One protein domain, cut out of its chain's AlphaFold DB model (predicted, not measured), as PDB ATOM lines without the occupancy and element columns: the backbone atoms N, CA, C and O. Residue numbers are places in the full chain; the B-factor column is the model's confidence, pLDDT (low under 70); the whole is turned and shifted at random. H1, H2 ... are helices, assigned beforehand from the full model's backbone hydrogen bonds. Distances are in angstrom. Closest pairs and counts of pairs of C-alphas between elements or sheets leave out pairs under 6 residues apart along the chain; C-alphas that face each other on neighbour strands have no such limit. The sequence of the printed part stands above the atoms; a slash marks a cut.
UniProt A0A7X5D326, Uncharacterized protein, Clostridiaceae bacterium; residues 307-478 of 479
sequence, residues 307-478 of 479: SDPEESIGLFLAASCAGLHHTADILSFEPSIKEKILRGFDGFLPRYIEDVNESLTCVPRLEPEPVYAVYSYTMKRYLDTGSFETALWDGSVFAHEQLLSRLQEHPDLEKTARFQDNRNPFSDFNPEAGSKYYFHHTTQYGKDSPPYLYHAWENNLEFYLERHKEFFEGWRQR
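What this domain is: This is residues 307 to 478 of the 479 residues of an uncharacterized protein of Clostridiaceae bacterium (UniProt A0A7X5D326). Five long helices make an up-and-down bundle, each running against the one before it, with H1 in the middle and H2, H3, H4 and H7 packed round it. H7 meets the others with its first part, and its far end, with the last printed residues, sticks out as a tail of residues 469 to 478; the short H5 lies near H4 towards the opposite end, and the short H6 packs on the start of H7. The printed part has 172 residues with seven named helices, H1 to H7 in order, and no named strand; the class is all helix. It is compact, with a radius of gyration of the C-alphas of 17.5 A, yet elongated, spanning 64 by 37 by 28 A with the tail.

How they stand to each other: H1, residues 310 to 330, is the hub and touches four helices. It forms a helical hairpin with H2, residues 335 to 359, opposite ways at a shallow tilt of 21 degrees; their closest C-alphas, of His 325 and Lys 338, are 5.6 A apart. H3, residues 368 to 385, touches H1 the same way at a shallow tilt of 30 degrees, the closest C-alphas being Gly 314 and Val 371, 4.1 A apart. H3 and H4, residues 388 to 409, form a second helical hairpin, with the C-alphas of Thr 378 and Gly 395 closest at 4.5 A. H4 touches H1 opposite ways at a shallow tilt of 8 degrees, closest at the C-alphas of Glu 311 and Ala 399, 5.2 A. H5, residues 411 to 415, is close to H4 but not clearly touching, 6.4 A between the closest C-alphas, of Leu 407 and Leu 413. H7, residues 450 to 475, touches H1 with residues 453 to 464 alone; the C-alphas of Thr 327 and Leu 461 are closest, at 6.1 A. H6, residues 435 to 440, touches H7 at a steep tilt of 50 degrees, closest at the C-alphas of Phe 439 and Pro 451, 5.3 A. H2 is apart from H4 and H7. Every O i to N i+4 pair is within hydrogen-bond range in H1, H3, H4 and H6, against 19 of 21 in H2, 21 of 22 in H7 and 0 of 1 in H5, where 2 of 2 O i to N i+3 pairs are.

Where its parts are: H1 begins at C-alpha 310 (13.066, 107.248, 65.447) and is 30.0 A long. H2 is 35.3 A, with a kink of 39 degrees near residue 348. H3 is 25.9 A and H4 31.0 A. H7, 36.4 A, ends at C-alpha 475 (30.695, 118.915, 27.761).

The domain as a whole: The C-alphas of Pro 411 and Arg 478, the two farthest apart, are 64.6 A apart. The printed part has no cut. The link from H5 to H6, residues 416 to 434, is long. Mean pLDDT of the printed part is 88.1; residues 361 to 363 and 472 to 478 are under 70.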
ATOM      1  N   SER A 307      18.794 113.844  66.625       81.62
ATOM      2  CA  SER A 307      17.900 114.351  67.680       81.62
ATOM      3  C   SER A 307      16.420 114.250  67.317       81.62
ATOM      4  O   SER A 307      15.600 114.692  68.117       81.62
ATOM      5  N   ASP A 308      16.089 113.684  66.159       88.00
ATOM      6  CA  ASP A 308      14.708 113.509  65.711       88.00
ATOM      7  C   ASP A 308      14.131 112.213  66.333       88.00
ATOM      8  O   ASP A 308      14.907 111.353  66.779       88.00
ATOM      9  N   PRO A 309      12.794 112.055  66.400       91.00
ATOM     10  CA  PRO A 309      12.161 110.775  66.730       91.00
ATOM     11  C   PRO A 309      12.578 109.657  65.764       91.00
ATOM     12  O   PRO A 309      12.781 109.911  64.573       91.00
ATOM     13  N   GLU A 310      12.662 108.416  66.244       92.81
ATOM     14  CA  GLU A 310      13.066 107.248  65.447       92.81
ATOM     15  C   GLU A 310      12.224 107.078  64.173       92.81
ATOM     16  O   GLU A 310      12.761 106.817  63.095       92.81
ATOM     17  N   GLU A 311      10.910 107.275  64.266       94.56
ATOM     18  CA  GLU A 311       9.978 107.156  63.143       94.56
ATOM     19  C   GLU A 311      10.260 108.224  62.075       94.56
ATOM     20  O   GLU A 311      10.175 107.962  60.874       94.56
ATOM     21  N   SER A 312      10.675 109.423  62.500       92.62
ATOM     22  CA  SER A 312      11.077 110.505  61.598       92.62
ATOM     23  C   SER A 312      12.412 110.214  60.916       92.62
ATOM     24  O   SER A 312      12.545 110.428  59.709       92.62
ATOM     25  N   ILE A 313      13.377 109.652  61.650       92.50
ATOM     26  CA  ILE A 313      14.653 109.185  61.094       92.50
ATOM     27  C   ILE A 313      14.404 108.106  60.032       92.50
ATOM     28  O   ILE A 313      14.939 108.199  58.926       92.50
ATOM     29  N   GLY A 314      13.563 107.112  60.337       94.75
ATOM     30  CA  GLY A 314      13.203 106.043  59.402       94.75
ATOM     31  C   GLY A 314      12.562 106.580  58.120       94.75
ATOM     32  O   GLY A 314      12.971 106.195  57.020       94.75
ATOM     33  N   LEU A 315      11.618 107.522  58.245       96.06
ATOM     34  CA  LEU A 315      10.988 108.178  57.095       96.06
ATOM     35  C   LEU A 315      12.009 108.964  56.268       96.06
ATOM     36  O   LEU A 315      12.030 108.853  55.045       96.06
ATOM     37  N   PHE A 316      12.869 109.741  56.926       93.88
ATOM     38  CA  PHE A 316      13.890 110.552  56.269       93.88
ATOM     39  C   PHE A 316      14.867 109.701  55.451       93.88
ATOM     40  O   PHE A 316      15.164 110.030  54.298       93.88
ATOM     41  N   LEU A 317      15.359 108.599  56.024       94.00
ATOM     42  CA  LEU A 317      16.285 107.694  55.345       94.00
ATOM     43  C   LEU A 317      15.611 106.992  54.160       94.00
ATOM     44  O   LEU A 317      16.216 106.899  53.092       94.00
ATOM     45  N   ALA A 318      14.351 106.569  54.300       96.19
ATOM     46  CA  ALA A 318      13.609 105.969  53.193       96.19
ATOM     47  C   ALA A 318      13.302 106.975  52.083       96.19
ATOM     48  O   ALA A 318      13.511 106.670  50.913       96.19
ATOM     49  N   ALA A 319      12.875 108.191  52.429       95.25
ATOM     50  CA  ALA A 319      12.657 109.261  51.460       95.25
ATOM     51  C   ALA A 319      13.960 109.614  50.724       95.25
ATOM     52  O   ALA A 319      13.962 109.793  49.510       95.25
ATOM     53  N   SER A 320      15.089 109.643  51.432       93.31
ATOM     54  CA  SER A 320      16.399 109.874  50.818       93.31
ATOM     55  C   SER A 320      16.768 108.751  49.840       93.31
ATOM     56  O   SER A 320      17.158 109.033  48.708       93.31
ATOM     57  N   CYS A 321      16.586 107.485  50.230       95.44
ATOM     58  CA  CYS A 321      16.845 106.326  49.370       95.44
ATOM     59  C   CYS A 321      15.934 106.310  48.130       95.44
ATOM     60  O   CYS A 321      16.425 106.284  46.999       95.44
ATOM     61  N   ALA A 322      14.615 106.382  48.333       96.69
ATOM     62  CA  ALA A 322      13.617 106.376  47.269       96.69
ATOM     63  C   ALA A 322      13.793 107.566  46.322       96.69
ATOM     64  O   ALA A 322      13.734 107.394  45.106       96.69
ATOM     65  N   GLY A 323      14.064 108.758  46.861       95.00
ATOM     66  CA  GLY A 323      14.306 109.963  46.076       95.00
ATOM     67  C   GLY A 323      15.540 109.831  45.185       95.00
ATOM     68  O   GLY A 323      15.445 110.064  43.982       95.00
ATOM     69  N   LEU A 324      16.673 109.384  45.741       94.88
ATOM     70  CA  LEU A 324      17.907 109.148  44.979       94.88
ATOM     71  C   LEU A 324      17.729 108.063  43.913       94.88
ATOM     72  O   LEU A 324      18.163 108.247  42.776       94.88
ATOM     73  N   HIS A 325      17.079 106.951  44.261       96.31
ATOM     74  CA  HIS A 325      16.793 105.876  43.315       96.31
ATOM     75  C   HIS A 325      15.891 106.369  42.177       96.31
ATOM     76  O   HIS A 325      16.182 106.123  41.007       96.31
ATOM     77  N   HIS A 326      14.828 107.107  42.500       96.00
ATOM     78  CA  HIS A 326      13.900 107.638  41.508       96.00
ATOM     79  C   HIS A 326      14.567 108.666  40.590       96.00
ATOM     80  O   HIS A 326      14.374 108.615  39.380       96.00
ATOM     81  N   THR A 327      15.412 109.547  41.133       95.00
ATOM     82  CA  THR A 327      16.220 110.476  40.333       95.00
ATOM     83  C   THR A 327      17.158 109.728  39.384       95.00
ATOM     84  O   THR A 327      17.194 110.052  38.200       95.00
ATOM     85  N   ALA A 328      17.875 108.708  39.864       95.06
ATOM     86  CA  ALA A 328      18.747 107.894  39.016       95.06
ATOM     87  C   ALA A 328      17.966 107.162  37.907       95.06
ATOM     88  O   ALA A 328      18.481 106.979  36.805       95.06
ATOM     89  N   ASP A 329      16.717 106.772  38.174       94.44
ATOM     90  CA  ASP A 329      15.841 106.155  37.179       94.44
ATOM     91  C   ASP A 329      15.362 107.151  36.115       94.44
ATOM     92  O   ASP A 329      15.474 106.869  34.923       94.44
ATOM     93  N   ILE A 330      14.933 108.352  36.524       93.62
ATOM     94  CA  ILE A 330      14.544 109.438  35.608       93.62
ATOM     95  C   ILE A 330      15.703 109.816  34.679       93.62
ATOM     96  O   ILE A 330      15.503 110.001  33.479       93.62
ATOM     97  N   LEU A 331      16.921 109.893  35.218       92.12
ATOM     98  CA  LEU A 331      18.129 110.225  34.457       92.12
ATOM     99  C   LEU A 331      18.683 109.043  33.649       92.12
ATOM    100  O   LEU A 331      19.675 109.196  32.942       92.12
ATOM    101  N   SER A 332      18.032 107.875  33.715       92.62
ATOM    102  CA  SER A 332      18.433 106.659  33.000       92.62
ATOM    103  C   SER A 332      19.880 106.233  33.283       92.62
ATOM    104  O   SER A 332      20.572 105.749  32.389       92.62
ATOM    105  N   PHE A 333      20.332 106.407  34.527       94.31
ATOM    106  CA  PHE A 333      21.664 105.984  34.956       94.31
ATOM    107  C   PHE A 333      21.829 104.464  34.927       94.31
ATOM    108  O   PHE A 333      20.855 103.697  34.974       94.31
ATOM    109  N   GLU A 334      23.092 104.040  34.895       93.81
ATOM    110  CA  GLU A 334      23.515 102.649  34.882       93.81
ATOM    111  C   GLU A 334      22.746 101.827  35.931       93.81
ATOM    112  O   GLU A 334      22.703 102.203  37.112       93.81
ATOM    113  N   PRO A 335      22.166 100.666  35.563       94.31
ATOM    114  CA  PRO A 335      21.377  99.849  36.486       94.31
ATOM    115  C   PRO A 335      22.122  99.498  37.777       94.31
ATOM    116  O   PRO A 335      21.522  99.410  38.847       94.31
ATOM    117  N   SER A 336      23.446  99.357  37.689       93.62
ATOM    118  CA  SER A 336      24.290  99.056  38.841       93.62
ATOM    119  C   SER A 336      24.366 100.197  39.865       93.62
ATOM    120  O   SER A 336      24.650  99.922  41.027       93.62
ATOM    121  N   ILE A 337      24.106 101.453  39.479       94.50
ATOM    122  CA  ILE A 337      24.006 102.595  40.401       94.50
ATOM    123  C   ILE A 337      22.693 102.511  41.171       94.50
ATOM    124  O   ILE A 337      22.693 102.612  42.394       94.50
ATOM    125  N   LYS A 338      21.584 102.250  40.472       94.06
ATOM    126  CA  LYS A 338      20.263 102.067  41.090       94.06
ATOM    127  C   LYS A 338      20.276 100.939  42.121       94.06
ATOM    128  O   LYS A 338      19.842 101.132  43.254       94.06
ATOM    129  N   GLU A 339      20.874  99.798  41.772       94.00
ATOM    130  CA  GLU A 339      21.051  98.677  42.705       94.00
ATOM    131  C   GLU A 339      21.895  99.073  43.930       94.00
ATOM    132  O   GLU A 339      21.535  98.748  45.063       94.00
ATOM    133  N   LYS A 340      22.997  99.808  43.721       94.44
ATOM    134  CA  LYS A 340      23.867 100.286  44.807       94.44
ATOM    135  C   LYS A 340      23.170 101.267  45.738       94.44
ATOM    136  O   LYS A 340      23.482 101.251  46.920       94.44
ATOM    137  N   ILE A 341      22.248 102.096  45.252       94.81
ATOM    138  CA  ILE A 341      21.467 102.990  46.119       94.81
ATOM    139  C   ILE A 341      20.618 102.157  47.081       94.81
ATOM    140  O   ILE A 341      20.716 102.346  48.289       94.81
ATOM    141  N   LEU A 342      19.850 101.192  46.564       93.88
ATOM    142  CA  LEU A 342      18.981 100.355  47.399       93.88
ATOM    143  C   LEU A 342      19.797  99.545  48.415       93.88
ATOM    144  O   LEU A 342      19.611  99.676  49.620       93.88
ATOM    145  N   ARG A 343      20.778  98.772  47.933       93.31
ATOM    146  CA  ARG A 343      21.615  97.928  48.802       93.31
ATOM    147  C   ARG A 343      22.510  98.747  49.730       93.31
ATOM    148  O   ARG A 343      22.849  98.299  50.820       93.31
ATOM    149  N   GLY A 344      22.923  99.928  49.280       91.19
ATOM    150  CA  GLY A 344      23.811 100.812  50.017       91.19
ATOM    151  C   GLY A 344      23.128 101.395  51.244       91.19
ATOM    152  O   GLY A 344      23.726 101.409  52.316       91.19
ATOM    153  N   PHE A 345      21.864 101.805  51.113       91.88
ATOM    154  CA  PHE A 345      21.073 102.265  52.253       91.88
ATOM    155  C   PHE A 345      20.798 101.137  53.253       91.88
ATOM    156  O   PHE A 345      20.965 101.356  54.452       91.88
ATOM    157  N   ASP A 346      20.496  99.924  52.787       89.31
ATOM    158  CA  ASP A 346      20.296  98.770  53.677       89.31
ATOM    159  C   ASP A 346      21.541  98.476  54.536       89.31
ATOM    160  O   ASP A 346      21.424  98.163  55.721       89.31
ATOM    161  N   GLY A 347      22.744  98.626  53.969       89.06
ATOM    162  CA  GLY A 347      24.004  98.505  54.711       89.06
ATOM    163  C   GLY A 347      24.391  99.745  55.527       89.06
ATOM    164  O   GLY A 347      25.125  99.628  56.510       89.06
ATOM    165  N   PHE A 348      23.901 100.926  55.146       89.44
ATOM    166  CA  PHE A 348      24.141 102.192  55.846       89.44
ATOM    167  C   PHE A 348      23.319 102.306  57.133       89.44
ATOM    168  O   PHE A 348      23.849 102.754  58.146       89.44
ATOM    169  N   LEU A 349      22.051 101.874  57.118       90.50
ATOM    170  CA  LEU A 349      21.115 102.027  58.237       90.50
ATOM    171  C   LEU A 349      21.655 101.511  59.588       90.50
ATOM    172  O   LEU A 349      21.599 102.264  60.562       90.50
ATOM    173  N   PRO A 350      22.184 100.273  59.695       90.69
ATOM    174  CA  PRO A 350      22.731  99.776  60.957       90.69
ATOM    175  C   PRO A 350      23.881 100.637  61.480       90.69
ATOM    176  O   PRO A 350      23.899 100.980  62.658       90.69
ATOM    177  N   ARG A 351      24.792 101.052  60.591       87.25
ATOM    178  CA  ARG A 351      25.944 101.881  60.969       87.25
ATOM    179  C   ARG A 351      25.509 103.269  61.410       87.25
ATOM    180  O   ARG A 351      25.915 103.702  62.473       87.25
ATOM    181  N   TYR A 352      24.594 103.897  60.675       88.00
ATOM    182  CA  TYR A 352      23.993 105.171  61.065       88.00
ATOM    183  C   TYR A 352      23.457 105.135  62.507       88.00
ATOM    184  O   TYR A 352      23.730 106.034  63.303       88.00
ATOM    185  N   ILE A 353      22.717 104.082  62.871       89.56
ATOM    186  CA  ILE A 353      22.159 103.934  64.222       89.56
ATOM    187  C   ILE A 353      23.277 103.758  65.261       89.56
ATOM    188  O   ILE A 353      23.205 104.364  66.333       89.56
ATOM    189  N   GLU A 354      24.307 102.963  64.957       88.25
ATOM    190  CA  GLU A 354      25.496 102.798  65.804       88.25
ATOM    191  C   GLU A 354      26.215 104.138  66.023       88.25
ATOM    192  O   GLU A 354      26.379 104.558  67.170       88.25
ATOM    193  N   ASP A 355      26.544 104.856  64.949       84.69
ATOM    194  CA  ASP A 355      27.253 106.139  64.979       84.69
ATOM    195  C   ASP A 355      26.475 107.205  65.761       84.69
ATOM    196  O   ASP A 355      27.026 107.929  66.602       84.69
ATOM    197  N   VAL A 356      25.162 107.290  65.528       85.56
ATOM    198  CA  VAL A 356      24.298 108.196  66.285       85.56
ATOM    199  C   VAL A 356      24.311 107.809  67.761       85.56
ATOM    200  O   VAL A 356      24.524 108.683  68.602       85.56
ATOM    201  N   ASN A 357      24.153 106.530  68.098       86.56
ATOM    202  CA  ASN A 357      24.157 106.061  69.484       86.56
ATOM    203  C   ASN A 357      25.490 106.274  70.208       86.56
ATOM    204  O   ASN A 357      25.476 106.565  71.406       86.56
ATOM    205  N   GLU A 358      26.620 106.181  69.513       83.81
ATOM    206  CA  GLU A 358      27.936 106.525  70.062       83.81
ATOM    207  C   GLU A 358      28.069 108.028  70.342       83.81
ATOM    208  O   GLU A 358      28.674 108.429  71.340       83.81
ATOM    209  N   SER A 359      27.456 108.873  69.509       78.62
ATOM    210  CA  SER A 359      27.486 110.331  69.675       78.62
ATOM    211  C   SER A 359      26.581 110.856  70.805       78.62
ATOM    212  O   SER A 359      26.756 111.984  71.278       78.62
ATOM    213  N   LEU A 360      25.608 110.056  71.248       75.31
ATOM    214  CA  LEU A 360      24.608 110.427  72.247       75.31
ATOM    215  C   LEU A 360      25.092 110.089  73.663       75.31
ATOM    216  O   LEU A 360      24.944 108.973  74.149       75.31
ATOM    217  N   THR A 361      25.652 111.079  74.358       64.25
ATOM    218  CA  THR A 361      26.225 110.902  75.708       64.25
ATOM    219  C   THR A 361      25.236 111.126  76.860       64.25
ATOM    220  O   THR A 361      25.400 110.528  77.919       64.25
ATOM    221  N   CYS A 362      24.207 111.963  76.673       54.03
ATOM    222  CA  CYS A 362      23.291 112.412  77.741       54.03
ATOM    223  C   CYS A 362      21.794 112.290  77.386       54.03
ATOM    224  O   CYS A 362      20.952 112.916  78.028       54.03
ATOM    225  N   VAL A 363      21.454 111.538  76.340       65.19
ATOM    226  CA  VAL A 363      20.085 111.377  75.815       65.19
ATOM    227  C   VAL A 363      19.820 109.878  75.644       65.19
ATOM    228  O   VAL A 363      20.785 109.155  75.386       65.19
ATOM    229  N   PRO A 364      18.568 109.384  75.764       73.69
ATOM    230  CA  PRO A 364      18.256 107.997  75.432       73.69
ATOM    231  C   PRO A 364      18.812 107.610  74.059       73.69
ATOM    232  O   PRO A 364      18.795 108.424  73.126       73.69
ATOM    233  N   ARG A 365      19.350 106.390  73.978       84.25
ATOM    234  CA  ARG A 365      19.798 105.787  72.720       84.25
ATOM    235  C   ARG A 365      18.599 105.603  71.794       84.25
ATOM    236  O   ARG A 365      17.497 105.380  72.281       84.25
ATOM    237  N   LEU A 366      18.840 105.698  70.491       86.75
ATOM    238  CA  LEU A 366      17.864 105.340  69.473       86.75
ATOM    239  C   LEU A 366      17.488 103.870  69.613       86.75
ATOM    240  O   LEU A 366      18.374 103.007  69.667       86.75
ATOM    241  N   GLU A 367      16.187 103.609  69.602       89.06
ATOM    242  CA  GLU A 367      15.648 102.267  69.399       89.06
ATOM    243  C   GLU A 367      15.695 101.936  67.895       89.06
ATOM    244  O   GLU A 367      15.156 102.689  67.083       89.06
ATOM    245  N   PRO A 368      16.378 100.860  67.471       92.31
ATOM    246  CA  PRO A 368      16.496 100.550  66.047       92.31
ATOM    247  C   PRO A 368      15.165 100.156  65.388       92.31
ATOM    248  O   PRO A 368      14.942 100.438  64.209       92.31
ATOM    249  N   GLU A 369      14.277  99.491  66.122       95.00
ATOM    250  CA  GLU A 369      13.075  98.850  65.587       95.00
ATOM    251  C   GLU A 369      12.111  99.831  64.899       95.00
ATOM    252  O   GLU A 369      11.715  99.541  63.764       95.00
ATOM    253  N   PRO A 370      11.762 101.000  65.477       94.56
ATOM    254  CA  PRO A 370      10.882 101.954  64.805       94.56
ATOM    255  C   PRO A 370      11.522 102.568  63.551       94.56
ATOM    256  O   PRO A 370      10.836 102.755  62.541       94.56
ATOM    257  N   VAL A 371      12.845 102.796  63.562       94.88
ATOM    258  CA  VAL A 371      13.591 103.263  62.376       94.88
ATOM    259  C   VAL A 371      13.452 102.244  61.242       94.88
ATOM    260  O   VAL A 371      13.062 102.599  60.126       94.88
ATOM    261  N   TYR A 372      13.722 100.965  61.527       97.00
ATOM    262  CA  TYR A 372      13.626  99.889  60.541       97.00
ATOM    263  C   TYR A 372      12.199  99.665  60.043       97.00
ATOM    264  O   TYR A 372      12.011  99.417  58.848       97.00
ATOM    265  N   ALA A 373      11.201  99.748  60.926       97.81
ATOM    266  CA  ALA A 373       9.801  99.547  60.575       97.81
ATOM    267  C   ALA A 373       9.333 100.590  59.555       97.81
ATOM    268  O   ALA A 373       8.820 100.228  58.492       97.81
ATOM    269  N   VAL A 374       9.572 101.875  59.839       98.00
ATOM    270  CA  VAL A 374       9.188 102.966  58.935       98.00
ATOM    271  C   VAL A 374       9.977 102.904  57.633       98.00
ATOM    272  O   VAL A 374       9.380 103.032  56.560       98.00
ATOM    273  N   TYR A 375      11.290 102.656  57.699       97.75
ATOM    274  CA  TYR A 375      12.112 102.550  56.497       97.75
ATOM    275  C   TYR A 375      11.619 101.428  55.574       97.75
ATOM    276  O   TYR A 375      11.331 101.661  54.398       97.75
ATOM    277  N   SER A 376      11.447 100.223  56.123       97.88
ATOM    278  CA  SER A 376      11.046  99.037  55.360       97.88
ATOM    279  C   SER A 376       9.651  99.185  54.766       97.88
ATOM    280  O   SER A 376       9.431  98.818  53.610       97.88
ATOM    281  N   TYR A 377       8.706  99.739  55.533       98.50
ATOM    282  CA  TYR A 377       7.359 100.010  55.040       98.50
ATOM    283  C   TYR A 377       7.403 100.989  53.862       98.50
ATOM    284  O   TYR A 377       6.903 100.679  52.781       98.50
ATOM    285  N   THR A 378       8.065 102.132  54.040       98.31
ATOM    286  CA  THR A 378       8.140 103.197  53.030       98.31
ATOM    287  C   THR A 378       8.829 102.714  51.752       98.31
ATOM    288  O   THR A 378       8.297 102.896  50.656       98.31
ATOM    289  N   MET A 379       9.967 102.023  51.874       98.12
ATOM    290  CA  MET A 379      10.686 101.476  50.719       98.12
ATOM    291  C   MET A 379       9.890 100.386  50.003       98.12
ATOM    292  O   MET A 379       9.873 100.355  48.774       98.12
ATOM    293  N   LYS A 380       9.160  99.535  50.731       97.94
ATOM    294  CA  LYS A 380       8.245  98.569  50.112       97.94
ATOM    295  C   LYS A 380       7.158  99.273  49.299       97.94
ATOM    296  O   LYS A 380       6.928  98.901  48.154       97.94
ATOM    297  N   ARG A 381       6.528 100.318  49.848       98.00
ATOM    298  CA  ARG A 381       5.528 101.117  49.116       98.00
ATOM    299  C   ARG A 381       6.122 101.763  47.869       98.00
ATOM    300  O   ARG A 381       5.477 101.749  46.823       98.00
ATOM    301  N   TYR A 382       7.348 102.272  47.952       97.81
ATOM    302  CA  TYR A 382       8.062 102.807  46.794       97.81
ATOM    303  C   TYR A 382       8.271 101.750  45.708       97.81
ATOM    304  O   TYR A 382       7.900 101.982  44.561       97.81
ATOM    305  N   LEU A 383       8.794 100.577  46.064       96.31
ATOM    306  CA  LEU A 383       9.050  99.498  45.108       96.31
ATOM    307  C   LEU A 383       7.755  98.923  44.505       96.31
ATOM    308  O   LEU A 383       7.735  98.591  43.323       96.31
ATOM    309  N   ASP A 384       6.672  98.852  45.285       97.19
ATOM    310  CA  ASP A 384       5.367  98.359  44.825       97.19
ATOM    311  C   ASP A 384       4.671  99.340  43.862       97.19
ATOM    312  O   ASP A 384       3.948  98.921  42.958       97.19
ATOM    313  N   THR A 385       4.842 100.649  44.073       94.56
ATOM    314  CA  THR A 385       4.095 101.692  43.342       94.56
ATOM    315  C   THR A 385       4.908 102.396  42.260       94.56
ATOM    316  O   THR A 385       4.322 102.988  41.354       94.56
ATOM    317  N   GLY A 386       6.239 102.383  42.357       92.44
ATOM    318  CA  GLY A 386       7.143 103.168  41.511       92.44
ATOM    319  C   GLY A 386       7.041 104.686  41.714       92.44
ATOM    320  O   GLY A 386       7.617 105.439  40.934       92.44
ATOM    321  N   SER A 387       6.308 105.148  42.730       93.88
ATOM    322  CA  SER A 387       5.986 106.560  42.949       93.88
ATOM    323  C   SER A 387       6.622 107.069  44.237       93.88
ATOM    324  O   SER A 387       6.303 106.593  45.330       93.88
ATOM    325  N   PHE A 388       7.503 108.064  44.113       94.75
ATOM    326  CA  PHE A 388       8.104 108.728  45.270       94.75
ATOM    327  C   PHE A 388       7.046 109.434  46.132       94.75
ATOM    328  O   PHE A 388       7.019 109.237  47.342       94.75
ATOM    329  N   GLU A 389       6.131 110.188  45.510       94.56
ATOM    330  CA  GLU A 389       5.058 110.909  46.214       94.56
ATOM    331  C   GLU A 389       4.168 109.952  47.018       94.56
ATOM    332  O   GLU A 389       3.877 110.189  48.192       94.56
ATOM    333  N   THR A 390       3.762 108.838  46.403       94.50
ATOM    334  CA  THR A 390       2.900 107.840  47.052       94.50
ATOM    335  C   THR A 390       3.617 107.164  48.211       94.50
ATOM    336  O   THR A 390       3.038 107.027  49.285       94.50
ATOM    337  N   ALA A 391       4.880 106.781  48.024       96.75
ATOM    338  CA  ALA A 391       5.670 106.172  49.082       96.75
ATOM    339  C   ALA A 391       5.893 107.124  50.258       96.75
ATOM    340  O   ALA A 391       5.710 106.721  51.403       96.75
ATOM    341  N   LEU A 392       6.240 108.386  49.983       96.25
ATOM    342  CA  LEU A 392       6.450 109.396  51.014       96.25
ATOM    343  C   LEU A 392       5.163 109.668  51.795       96.25
ATOM    344  O   LEU A 392       5.215 109.759  53.019       96.25
ATOM    345  N   TRP A 393       4.012 109.761  51.122       96.19
ATOM    346  CA  TRP A 393       2.724 109.924  51.799       96.19
ATOM    347  C   TRP A 393       2.389 108.724  52.684       96.19
ATOM    348  O   TRP A 393       2.207 108.891  53.888       96.19
ATOM    349  N   ASP A 394       2.354 107.521  52.105       96.75
ATOM    350  CA  ASP A 394       2.003 106.297  52.831       96.75
ATOM    351  C   ASP A 394       2.964 106.079  54.013       96.75
ATOM    352  O   ASP A 394       2.533 105.733  55.113       96.75
ATOM    353  N   GLY A 395       4.260 106.317  53.798       97.44
ATOM    354  CA  GLY A 395       5.294 106.248  54.826       97.44
ATOM    355  C   GLY A 395       5.113 107.288  55.929       97.44
ATOM    356  O   GLY A 395       5.314 106.966  57.096       97.44
ATOM    357  N   SER A 396       4.682 108.507  55.593       96.50
ATOM    358  CA  SER A 396       4.412 109.566  56.578       96.50
ATOM    359  C   SER A 396       3.208 109.243  57.454       96.50
ATOM    360  O   SER A 396       3.278 109.428  58.666       96.50
ATOM    361  N   VAL A 397       2.128 108.723  56.858       96.75
ATOM    362  CA  VAL A 397       0.951 108.249  57.604       96.75
ATOM    363  C   VAL A 397       1.355 107.125  58.556       96.75
ATOM    364  O   VAL A 397       1.083 107.211  59.750       96.75
ATOM    365  N   PHE A 398       2.086 106.127  58.055       97.62
ATOM    366  CA  PHE A 398       2.558 105.010  58.870       97.62
ATOM    367  C   PHE A 398       3.488 105.460  60.008       97.62
ATOM    368  O   PHE A 398       3.300 105.053  61.152       97.62
ATOM    369  N   ALA A 399       4.465 106.324  59.723       97.00
ATOM    370  CA  ALA A 399       5.387 106.858  60.723       97.00
ATOM    371  C   ALA A 399       4.657 107.643  61.819       97.00
ATOM    372  O   ALA A 399       4.961 107.483  62.998       97.00
ATOM    373  N   HIS A 400       3.670 108.457  61.438       95.44
ATOM    374  CA  HIS A 400       2.860 109.219  62.380       95.44
ATOM    375  C   HIS A 400       2.008 108.312  63.280       95.44
ATOM    376  O   HIS A 400       1.982 108.506  64.493       95.44
ATOM    377  N   GLU A 401       1.359 107.288  62.719       95.56
ATOM    378  CA  GLU A 401       0.589 106.308  63.497       95.56
ATOM    379  C   GLU A 401       1.477 105.521  64.474       95.56
ATOM    380  O   GLU A 401       1.103 105.345  65.634       95.56
ATOM    381  N   GLN A 402       2.668 105.091  64.035       95.88
ATOM    382  CA  GLN A 402       3.647 104.415  64.896       95.88
ATOM    383  C   GLN A 402       4.107 105.319  66.045       95.88
ATOM    384  O   GLN A 402       4.101 104.896  67.200       95.88
ATOM    385  N   LEU A 403       4.427 106.579  65.742       93.81
ATOM    386  CA  LEU A 403       4.831 107.570  66.733       93.81
ATOM    387  C   LEU A 403       3.735 107.795  67.784       93.81
ATOM    388  O   LEU A 403       4.012 107.752  68.981       93.81
ATOM    389  N   LEU A 404       2.483 107.989  67.355       93.25
ATOM    390  CA  LEU A 404       1.349 108.166  68.266       93.25
ATOM    391  C   LEU A 404       1.104 106.926  69.132       93.25
ATOM    392  O   LEU A 404       0.888 107.066  70.335       93.25
ATOM    393  N   SER A 405       1.167 105.723  68.551       94.38
ATOM    394  CA  SER A 405       1.032 104.466  69.301       94.38
ATOM    395  C   SER A 405       2.107 104.354  70.381       94.38
ATOM    396  O   SER A 405       1.811 104.053  71.536       94.38
ATOM    397  N   ARG A 406       3.357 104.675  70.039       91.56
ATOM    398  CA  ARG A 406       4.489 104.591  70.964       91.56
ATOM    399  C   ARG A 406       4.418 105.633  72.079       91.56
ATOM    400  O   ARG A 406       4.732 105.312  73.221       91.56
ATOM    401  N   LEU A 407       3.954 106.851  71.791       91.44
ATOM    402  CA  LEU A 407       3.703 107.872  72.818       91.44
ATOM    403  C   LEU A 407       2.559 107.473  73.764       91.44
ATOM    404  O   LEU A 407       2.630 107.753  74.960       91.44
ATOM    405  N   GLN A 408       1.534 106.772  73.266       93.56
ATOM    406  CA  GLN A 408       0.462 106.221  74.106       93.56
ATOM    407  C   GLN A 408       0.960 105.089  75.014       93.56
ATOM    408  O   GLN A 408       0.581 105.030  76.185       93.56
ATOM    409  N   GLU A 409       1.809 104.202  74.496       93.12
ATOM    410  CA  GLU A 409       2.406 103.092  75.252       93.12
ATOM    411  C   GLU A 409       3.459 103.572  76.263       93.12
ATOM    412  O   GLU A 409       3.557 103.037  77.373       93.12
ATOM    413  N   HIS A 410       4.207 104.621  75.914       90.00
ATOM    414  CA  HIS A 410       5.284 105.191  76.719       90.00
ATOM    415  C   HIS A 410       5.162 106.723  76.864       90.00
ATOM    416  O   HIS A 410       5.983 107.462  76.316       90.00
ATOM    417  N   PRO A 411       4.219 107.229  77.685       88.81
ATOM    418  CA  PRO A 411       3.988 108.673  77.838       88.81
ATOM    419  C   PRO A 411       5.197 109.464  78.363       88.81
ATOM    420  O   PRO A 411       5.307 110.670  78.162       88.81
ATOM    421  N   ASP A 412       6.142 108.804  79.040       87.81
ATOM    422  CA  ASP A 412       7.371 109.448  79.512       87.81
ATOM    423  C   ASP A 412       8.287 109.923  78.371       87.81
ATOM    424  O   ASP A 412       9.113 110.815  78.595       87.81
ATOM    425  N   LEU A 413       8.128 109.390  77.151       86.06
ATOM    426  CA  LEU A 413       8.877 109.833  75.971       86.06
ATOM    427  C   LEU A 413       8.609 111.306  75.637       86.06
ATOM    428  O   LEU A 413       9.548 112.000  75.245       86.06
ATOM    429  N   GLU A 414       7.402 111.823  75.901       85.38
ATOM    430  CA  GLU A 414       7.040 113.238  75.688       85.38
ATOM    431  C   GLU A 414       7.919 114.210  76.497       85.38
ATOM    432  O   GLU A 414       8.110 115.370  76.127       85.38
ATOM    433  N   LYS A 415       8.507 113.746  77.609       85.12
ATOM    434  CA  LYS A 415       9.415 114.556  78.441       85.12
ATOM    435  C   LYS A 415      10.803 114.693  77.822       85.12
ATOM    436  O   LYS A 415      11.578 115.555  78.240       85.12
ATOM    437  N   THR A 416      11.149 113.840  76.862       85.00
ATOM    438  CA  THR A 416      12.448 113.881  76.193       85.00
ATOM    439  C   THR A 416      12.420 114.886  75.044       85.00
ATOM    440  O   THR A 416      11.436 115.013  74.324       85.00
ATOM    441  N   ALA A 417      13.525 115.608  74.845       82.00
ATOM    442  CA  ALA A 417      13.563 116.718  73.894       82.00
ATOM    443  C   ALA A 417      13.217 116.319  72.445       82.00
ATOM    444  O   ALA A 417      12.770 117.174  71.693       82.00
ATOM    445  N   ARG A 418      13.429 115.059  72.042       82.31
ATOM    446  CA  ARG A 418      13.213 114.613  70.653       82.31
ATOM    447  C   ARG A 418      11.739 114.543  70.267       82.31
ATOM    448  O   ARG A 418      11.405 114.806  69.123       82.31
ATOM    449  N   PHE A 419      10.875 114.223  71.227       86.62
ATOM    450  CA  PHE A 419       9.443 114.025  71.005       86.62
ATOM    451  C   PHE A 419       8.613 115.281  71.303       86.62
ATOM    452  O   PHE A 419       7.397 115.255  71.162       86.62
ATOM    453  N   GLN A 420       9.251 116.388  71.700       84.12
ATOM    454  CA  GLN A 420       8.565 117.667  71.894       84.12
ATOM    455  C   GLN A 420       8.149 118.272  70.548       84.12
ATOM    456  O   GLN A 420       8.922 118.239  69.591       84.12
ATOM    457  N   ASP A 421       6.970 118.898  70.493       79.06
ATOM    458  CA  ASP A 421       6.377 119.451  69.261       79.06
ATOM    459  C   ASP A 421       7.318 120.384  68.487       79.06
ATOM    460  O   ASP A 421       7.379 120.353  67.266       79.06
ATOM    461  N   ASN A 422       8.129 121.183  69.184       76.38
ATOM    462  CA  ASN A 422       9.081 122.100  68.549       76.38
ATOM    463  C   ASN A 422      10.294 121.410  67.889       76.38
ATOM    464  O   ASN A 422      11.126 122.097  67.290       76.38
ATOM    465  N   ARG A 423      10.434 120.089  68.040       75.19
ATOM    466  CA  ARG A 423      11.509 119.262  67.469       75.19
ATOM    467  C   ARG A 423      11.006 118.039  66.709       75.19
ATOM    468  O   ARG A 423      11.813 117.384  66.061       75.19
ATOM    469  N   ASN A 424       9.713 117.746  66.772       81.75
ATOM    470  CA  ASN A 424       9.094 116.622  66.093       81.75
ATOM    471  C   ASN A 424       8.614 117.044  64.690       81.75
ATOM    472  O   ASN A 424       7.674 117.833  64.594       81.75
ATOM    473  N   PRO A 425       9.172 116.497  63.593       84.25
ATOM    474  CA  PRO A 425       8.749 116.855  62.234       84.25
ATOM    475  C   PRO A 425       7.296 116.482  61.888       84.25
ATOM    476  O   PRO A 425       6.792 116.899  60.842       84.25
ATOM    477  N   PHE A 426       6.621 115.717  62.753       87.38
ATOM    478  CA  PHE A 426       5.210 115.355  62.634       87.38
ATOM    479  C   PHE A 426       4.261 116.186  63.511       87.38
ATOM    480  O   PHE A 426       3.076 115.866  63.541       87.38
ATOM    481  N   SER A 427       4.733 117.225  64.212       83.31
ATOM    482  CA  SER A 427       3.897 118.011  65.141       83.31
ATOM    483  C   SER A 427       2.623 118.567  64.495       83.31
ATOM    484  O   SER A 427       1.554 118.522  65.093       83.31
ATOM    485  N   ASP A 428       2.730 119.025  63.245       81.94
ATOM    486  CA  ASP A 428       1.627 119.610  62.470       81.94
ATOM    487  C   ASP A 428       1.117 118.661  61.366       81.94
ATOM    488  O   ASP A 428       0.482 119.085  60.392       81.94
ATOM    489  N   PHE A 429       1.442 117.366  61.453       88.50
ATOM    490  CA  PHE A 429       1.027 116.391  60.450       88.50
ATOM    491  C   PHE A 429      -0.407 115.911  60.705       88.50
ATOM    492  O   PHE A 429      -0.728 115.394  61.769       88.50
ATOM    493  N   ASN A 430      -1.267 116.070  59.700       86.56
ATOM    494  CA  ASN A 430      -2.678 115.718  59.717       86.56
ATOM    495  C   ASN A 430      -2.994 114.787  58.531       86.56
ATOM    496  O   ASN A 430      -3.251 115.265  57.420       86.56
ATOM    497  N   PRO A 431      -3.040 113.463  58.734       87.00
ATOM    498  CA  PRO A 431      -3.300 112.518  57.651       87.00
ATOM    499  C   PRO A 431      -4.669 112.724  56.969       87.00
ATOM    500  O   PRO A 431      -4.825 112.361  55.802       87.00
ATOM    501  N   GLU A 432      -5.644 113.361  57.628       87.25
ATOM    502  CA  GLU A 432      -6.985 113.595  57.069       87.25
ATOM    503  C   GLU A 432      -7.005 114.614  55.919       87.25
ATOM    504  O   GLU A 432      -7.918 114.589  55.091       87.25
ATOM    505  N   ALA A 433      -6.004 115.498  55.820       84.44
ATOM    506  CA  ALA A 433      -5.955 116.488  54.740       84.44
ATOM    507  C   ALA A 433      -5.604 115.865  53.373       84.44
ATOM    508  O   ALA A 433      -5.915 116.438  52.324       84.44
ATOM    509  N   GLY A 434      -4.981 114.680  53.374       86.44
ATOM    510  CA  GLY A 434      -4.596 113.938  52.174       86.44
ATOM    511  C   GLY A 434      -3.331 114.454  51.468       86.44
ATOM    512  O   GLY A 434      -2.924 115.610  51.608       86.44
ATOM    513  N   SER A 435      -2.731 113.590  50.637       88.38
ATOM    514  CA  SER A 435      -1.444 113.851  49.965       88.38
ATOM    515  C   SER A 435      -1.459 115.089  49.068       88.38
ATOM    516  O   SER A 435      -0.542 115.905  49.106       88.38
ATOM    517  N   LYS A 436      -2.541 115.277  48.297       85.38
ATOM    518  CA  LYS A 436      -2.679 116.405  47.364       85.38
ATOM    519  C   LYS A 436      -2.628 117.757  48.065       85.38
ATOM    520  O   LYS A 436      -2.079 118.713  47.524       85.38
ATOM    521  N   TYR A 437      -3.229 117.849  49.247       83.38
ATOM    522  CA  TYR A 437      -3.187 119.072  50.034       83.38
ATOM    523  C   TYR A 437      -1.778 119.297  50.598       83.38
ATOM    524  O   TYR A 437      -1.217 120.383  50.445       83.38
ATOM    525  N   TYR A 438      -1.175 118.251  51.168       82.00
ATOM    526  CA  TYR A 438       0.146 118.337  51.787       82.00
ATOM    527  C   TYR A 438       1.249 118.737  50.811       82.00
ATOM    528  O   TYR A 438       1.996 119.664  51.100       82.00
ATOM    529  N   PHE A 439       1.334 118.096  49.650       86.81
ATOM    530  CA  PHE A 439       2.456 118.317  48.734       86.81
ATOM    531  C   PHE A 439       2.239 119.453  47.735       86.81
ATOM    532  O   PHE A 439       3.206 120.056  47.292       86.81
ATOM    533  N   HIS A 440       0.989 119.791  47.402       84.81
ATOM    534  CA  HIS A 440       0.714 120.752  46.321       84.81
ATOM    535  C   HIS A 440       0.035 122.048  46.782       84.81
ATOM    536  O   HIS A 440      -0.029 123.003  46.012       84.81
ATOM    537  N   HIS A 441      -0.489 122.110  48.014       79.62
ATOM    538  CA  HIS A 441      -1.232 123.280  48.517       79.62
ATOM    539  C   HIS A 441      -0.643 123.894  49.793       79.62
ATOM    540  O   HIS A 441      -1.016 125.010  50.165       79.62
ATOM    541  N   THR A 442       0.275 123.200  50.467       77.19
ATOM    542  CA  THR A 442       0.896 123.685  51.703       77.19
ATOM    543  C   THR A 442       2.031 124.653  51.375       77.19
ATOM    544  O   THR A 442       3.036 124.270  50.790       77.19
ATOM    545  N   THR A 443       1.886 125.924  51.760       73.56
ATOM    546  CA  THR A 443       2.889 126.975  51.488       73.56
ATOM    547  C   THR A 443       3.807 127.276  52.670       73.56
ATOM    548  O   THR A 443       4.837 127.925  52.503       73.56
ATOM    549  N   GLN A 444       3.444 126.812  53.866       79.94
ATOM    550  CA  GLN A 444       4.248 126.920  55.078       79.94
ATOM    551  C   GLN A 444       4.353 125.540  55.706       79.94
ATOM    552  O   GLN A 444       3.341 124.932  56.039       79.94
ATOM    553  N   TYR A 445       5.576 125.054  55.860       82.62
ATOM    554  CA  TYR A 445       5.844 123.761  56.467       82.62
ATOM    555  C   TYR A 445       7.113 123.812  57.310       82.62
ATOM    556  O   TYR A 445       8.063 124.539  57.002       82.62
ATOM    557  N   GLY A 446       7.120 123.029  58.388       81.38
ATOM    558  CA  GLY A 446       8.292 122.848  59.231       81.38
ATOM    559  C   GLY A 446       9.435 122.208  58.450       81.38
ATOM    560  O   GLY A 446       9.222 121.420  57.523       81.38
ATOM    561  N   LYS A 447      10.669 122.540  58.832       81.50
ATOM    562  CA  LYS A 447      11.849 121.860  58.296       81.50
ATOM    563  C   LYS A 447      11.713 120.360  58.561       81.50
ATOM    564  O   LYS A 447      11.282 119.975  59.640       81.50
ATOM    565  N   ASP A 448      12.079 119.541  57.580       81.62
ATOM    566  CA  ASP A 448      12.105 118.078  57.694       81.62
ATOM    567  C   ASP A 448      10.742 117.378  57.834       81.62
ATOM    568  O   ASP A 448      10.689 116.154  57.929       81.62
ATOM    569  N   SER A 449       9.643 118.130  57.774       88.62
ATOM    570  CA  SER A 449       8.290 117.580  57.655       88.62
ATOM    571  C   SER A 449       8.082 116.847  56.315       88.62
ATOM    572  O   SER A 449       8.820 117.092  55.355       88.62
ATOM    573  N   PRO A 450       7.052 115.993  56.177       89.88
ATOM    574  CA  PRO A 450       6.729 115.344  54.904       89.88
ATOM    575  C   PRO A 450       6.694 116.276  53.672       89.88
ATOM    576  O   PRO A 450       7.346 115.949  52.679       89.88
ATOM    577  N   PRO A 451       6.026 117.450  53.693       89.50
ATOM    578  CA  PRO A 451       6.065 118.374  52.555       89.50
ATOM    579  C   PRO A 451       7.454 118.972  52.311       89.50
ATOM    580  O   PRO A 451       7.840 119.147  51.156       89.50
ATOM    581  N   TYR A 452       8.254 119.210  53.358       90.81
ATOM    582  CA  TYR A 452       9.653 119.605  53.176       90.81
ATOM    583  C   TYR A 452      10.442 118.534  52.421       90.81
ATOM    584  O   TYR A 452      11.187 118.873  51.507       90.81
ATOM    585  N   LEU A 453      10.283 117.254  52.773       91.88
ATOM    586  CA  LEU A 453      10.991 116.152  52.112       91.88
ATOM    587  C   LEU A 453      10.586 116.012  50.643       91.88
ATOM    588  O   LEU A 453      11.453 115.792  49.797       91.88
ATOM    589  N   TYR A 454       9.300 116.204  50.340       93.31
ATOM    590  CA  TYR A 454       8.794 116.208  48.970       93.31
ATOM    591  C   TYR A 454       9.443 117.318  48.133       93.31
ATOM    592  O   TYR A 454      10.103 117.037  47.133       93.31
ATOM    593  N   HIS A 455       9.360 118.568  48.590       91.50
ATOM    594  CA  HIS A 455       9.937 119.700  47.864       91.50
ATOM    595  C   HIS A 455      11.468 119.685  47.851       91.50
ATOM    596  O   HIS A 455      12.090 120.140  46.894       91.50
ATOM    597  N   ALA A 456      12.118 119.159  48.891       90.50
ATOM    598  CA  ALA A 456      13.562 118.955  48.888       90.50
ATOM    599  C   ALA A 456      13.976 117.943  47.812       90.50
ATOM    600  O   ALA A 456      15.000 118.141  47.157       90.50
ATOM    601  N   TRP A 457      13.197 116.879  47.605       93.00
ATOM    602  CA  TRP A 457      13.419 115.953  46.498       93.00
ATOM    603  C   TRP A 457      13.163 116.614  45.139       93.00
ATOM    604  O   TRP A 457      14.035 116.514  44.278       93.00
ATOM    605  N   GLU A 458      12.059 117.345  44.955       93.31
ATOM    606  CA  GLU A 458      11.775 118.063  43.698       93.31
ATOM    607  C   GLU A 458      12.904 119.033  43.331       93.31
ATOM    608  O   GLU A 458      13.447 118.963  42.231       93.31
ATOM    609  N   ASN A 459      13.341 119.864  44.282       91.69
ATOM    610  CA  ASN A 459      14.453 120.796  44.081       91.69
ATOM    611  C   ASN A 459      15.759 120.066  43.722       91.69
ATOM    612  O   ASN A 459      16.537 120.535  42.890       91.69
ATOM    613  N   ASN A 460      16.024 118.908  44.339       89.38
ATOM    614  CA  ASN A 460      17.183 118.088  43.985       89.38
ATOM    615  C   ASN A 460      17.046 117.481  42.585       89.38
ATOM    616  O   ASN A 460      18.030 117.438  41.849       89.38
ATOM    617  N   LEU A 461      15.856 117.020  42.203       92.94
ATOM    618  CA  LEU A 461      15.595 116.489  40.870       92.94
ATOM    619  C   LEU A 461      15.801 117.570  39.806       92.94
ATOM    620  O   LEU A 461      16.510 117.315  38.836       92.94
ATOM    621  N   GLU A 462      15.246 118.768  39.995       92.38
ATOM    622  CA  GLU A 462      15.459 119.907  39.095       92.38
ATOM    623  C   GLU A 462      16.946 120.222  38.946       92.38
ATOM    624  O   GLU A 462      17.456 120.297  37.828       92.38
ATOM    625  N   PHE A 463      17.664 120.289  40.065       89.56
ATOM    626  CA  PHE A 463      19.107 120.488  40.070       89.56
ATOM    627  C   PHE A 463      19.857 119.425  39.248       89.56
ATOM    628  O   PHE A 463      20.762 119.751  38.475       89.56
ATOM    629  N   TYR A 464      19.505 118.143  39.394       90.19
ATOM    630  CA  TYR A 464      20.150 117.087  38.613       90.19
ATOM    631  C   TYR A 464      19.735 117.116  37.141       90.19
ATOM    632  O   TYR A 464      20.582 116.878  36.288       90.19
ATOM    633  N   LEU A 465      18.490 117.466  36.818       90.38
ATOM    634  CA  LEU A 465      18.030 117.636  35.437       90.38
ATOM    635  C   LEU A 465      18.745 118.793  34.731       90.38
ATOM    636  O   LEU A 465      19.092 118.678  33.554       90.38
ATOM    637  N   GLU A 466      18.985 119.905  35.426       87.88
ATOM    638  CA  GLU A 466      19.796 121.008  34.906       87.88
ATOM    639  C   GLU A 466      21.221 120.547  34.619       87.88
ATOM    640  O   GLU A 466      21.743 120.778  33.527       87.88
ATOM    641  N   ARG A 467      21.836 119.820  35.552       82.50
ATOM    642  CA  ARG A 467      23.190 119.296  35.357       82.50
ATOM    643  C   ARG A 467      23.284 118.255  34.266       82.50
ATOM    644  O   ARG A 467      24.235 118.301  33.496       82.50
ATOM    645  N   HIS A 468      22.302 117.375  34.156       85.81
ATOM    646  CA  HIS A 468      22.207 116.421  33.064       85.81
ATOM    647  C   HIS A 468      22.267 117.151  31.721       85.81
ATOM    648  O   HIS A 468      23.103 116.841  30.873       85.81
ATOM    649  N   LYS A 469      21.487 118.229  31.560       83.62
ATOM    650  CA  LYS A 469      21.583 119.092  30.373       83.62
ATOM    651  C   LYS A 469      22.975 119.706  30.228       83.62
ATOM    652  O   LYS A 469      23.529 119.660  29.137       83.62
ATOM    653  N   GLU A 470      23.588 120.221  31.292       76.00
ATOM    654  CA  GLU A 470      24.949 120.780  31.228       76.00
ATOM    655  C   GLU A 470      26.018 119.753  30.809       76.00
ATOM    656  O   GLU A 470      26.922 120.090  30.039       76.00
ATOM    657  N   PHE A 471      25.934 118.504  31.273       72.06
ATOM    658  CA  PHE A 471      26.842 117.425  30.872       72.06
ATOM    659  C   PHE A 471      26.597 117.010  29.412       72.06
ATOM    660  O   PHE A 471      27.547 116.864  28.635       72.06
ATOM    661  N   PHE A 472      25.338 116.890  28.988       63.66
ATOM    662  CA  PHE A 472      24.992 116.519  27.613       63.66
ATOM    663  C   PHE A 472      25.261 117.633  26.589       63.66
ATOM    664  O   PHE A 472      25.767 117.358  25.498       63.66
ATOM    665  N   GLU A 473      24.970 118.888  26.923       61.34
ATOM    666  CA  GLU A 473      25.093 120.045  26.030       61.34
ATOM    667  C   GLU A 473      26.453 120.745  26.181       61.34
ATOM    668  O   GLU A 473      27.121 121.037  25.192       61.34
ATOM    669  N   GLY A 474      26.924 120.982  27.405       53.50
ATOM    670  CA  GLY A 474      28.129 121.774  27.675       53.50
ATOM    671  C   GLY A 474      29.448 121.015  27.509       53.50
ATOM    672  O   GLY A 474      30.469 121.614  27.142       53.50
ATOM    673  N   TRP A 475      29.458 119.704  27.767       55.19
ATOM    674  CA  TRP A 475      30.695 118.915  27.761       55.19
ATOM    675  C   TRP A 475      30.932 118.210  26.419       55.19
ATOM    676  O   TRP A 475      32.079 118.190  25.964       55.19
ATOM    677  N   ARG A 476      29.874 117.751  25.722       48.97
ATOM    678  CA  ARG A 476      29.973 117.113  24.390       48.97
ATOM    679  C   ARG A 476      30.001 118.081  23.194       48.97
ATOM    680  O   ARG A 476      30.599 117.727  22.181       48.97
ATOM    681  N   GLN A 477      29.406 119.280  23.257       41.91
ATOM    682  CA  GLN A 477      29.217 120.137  22.062       41.91
ATOM    683  C   GLN A 477      30.376 121.086  21.696       41.91
ATOM    684  O   GLN A 477      30.159 122.140  21.102       41.91
ATOM    685  N   ARG A 478      31.633 120.743  21.983       42.97
ATOM    686  CA  ARG A 478      32.784 121.461  21.390       42.97
ATOM    687  C   ARG A 478      33.807 120.490  20.813       42.97
ATOM    688  O   ARG A 478      34.975 120.529  21.194       42.97
TER     689      ARG A 478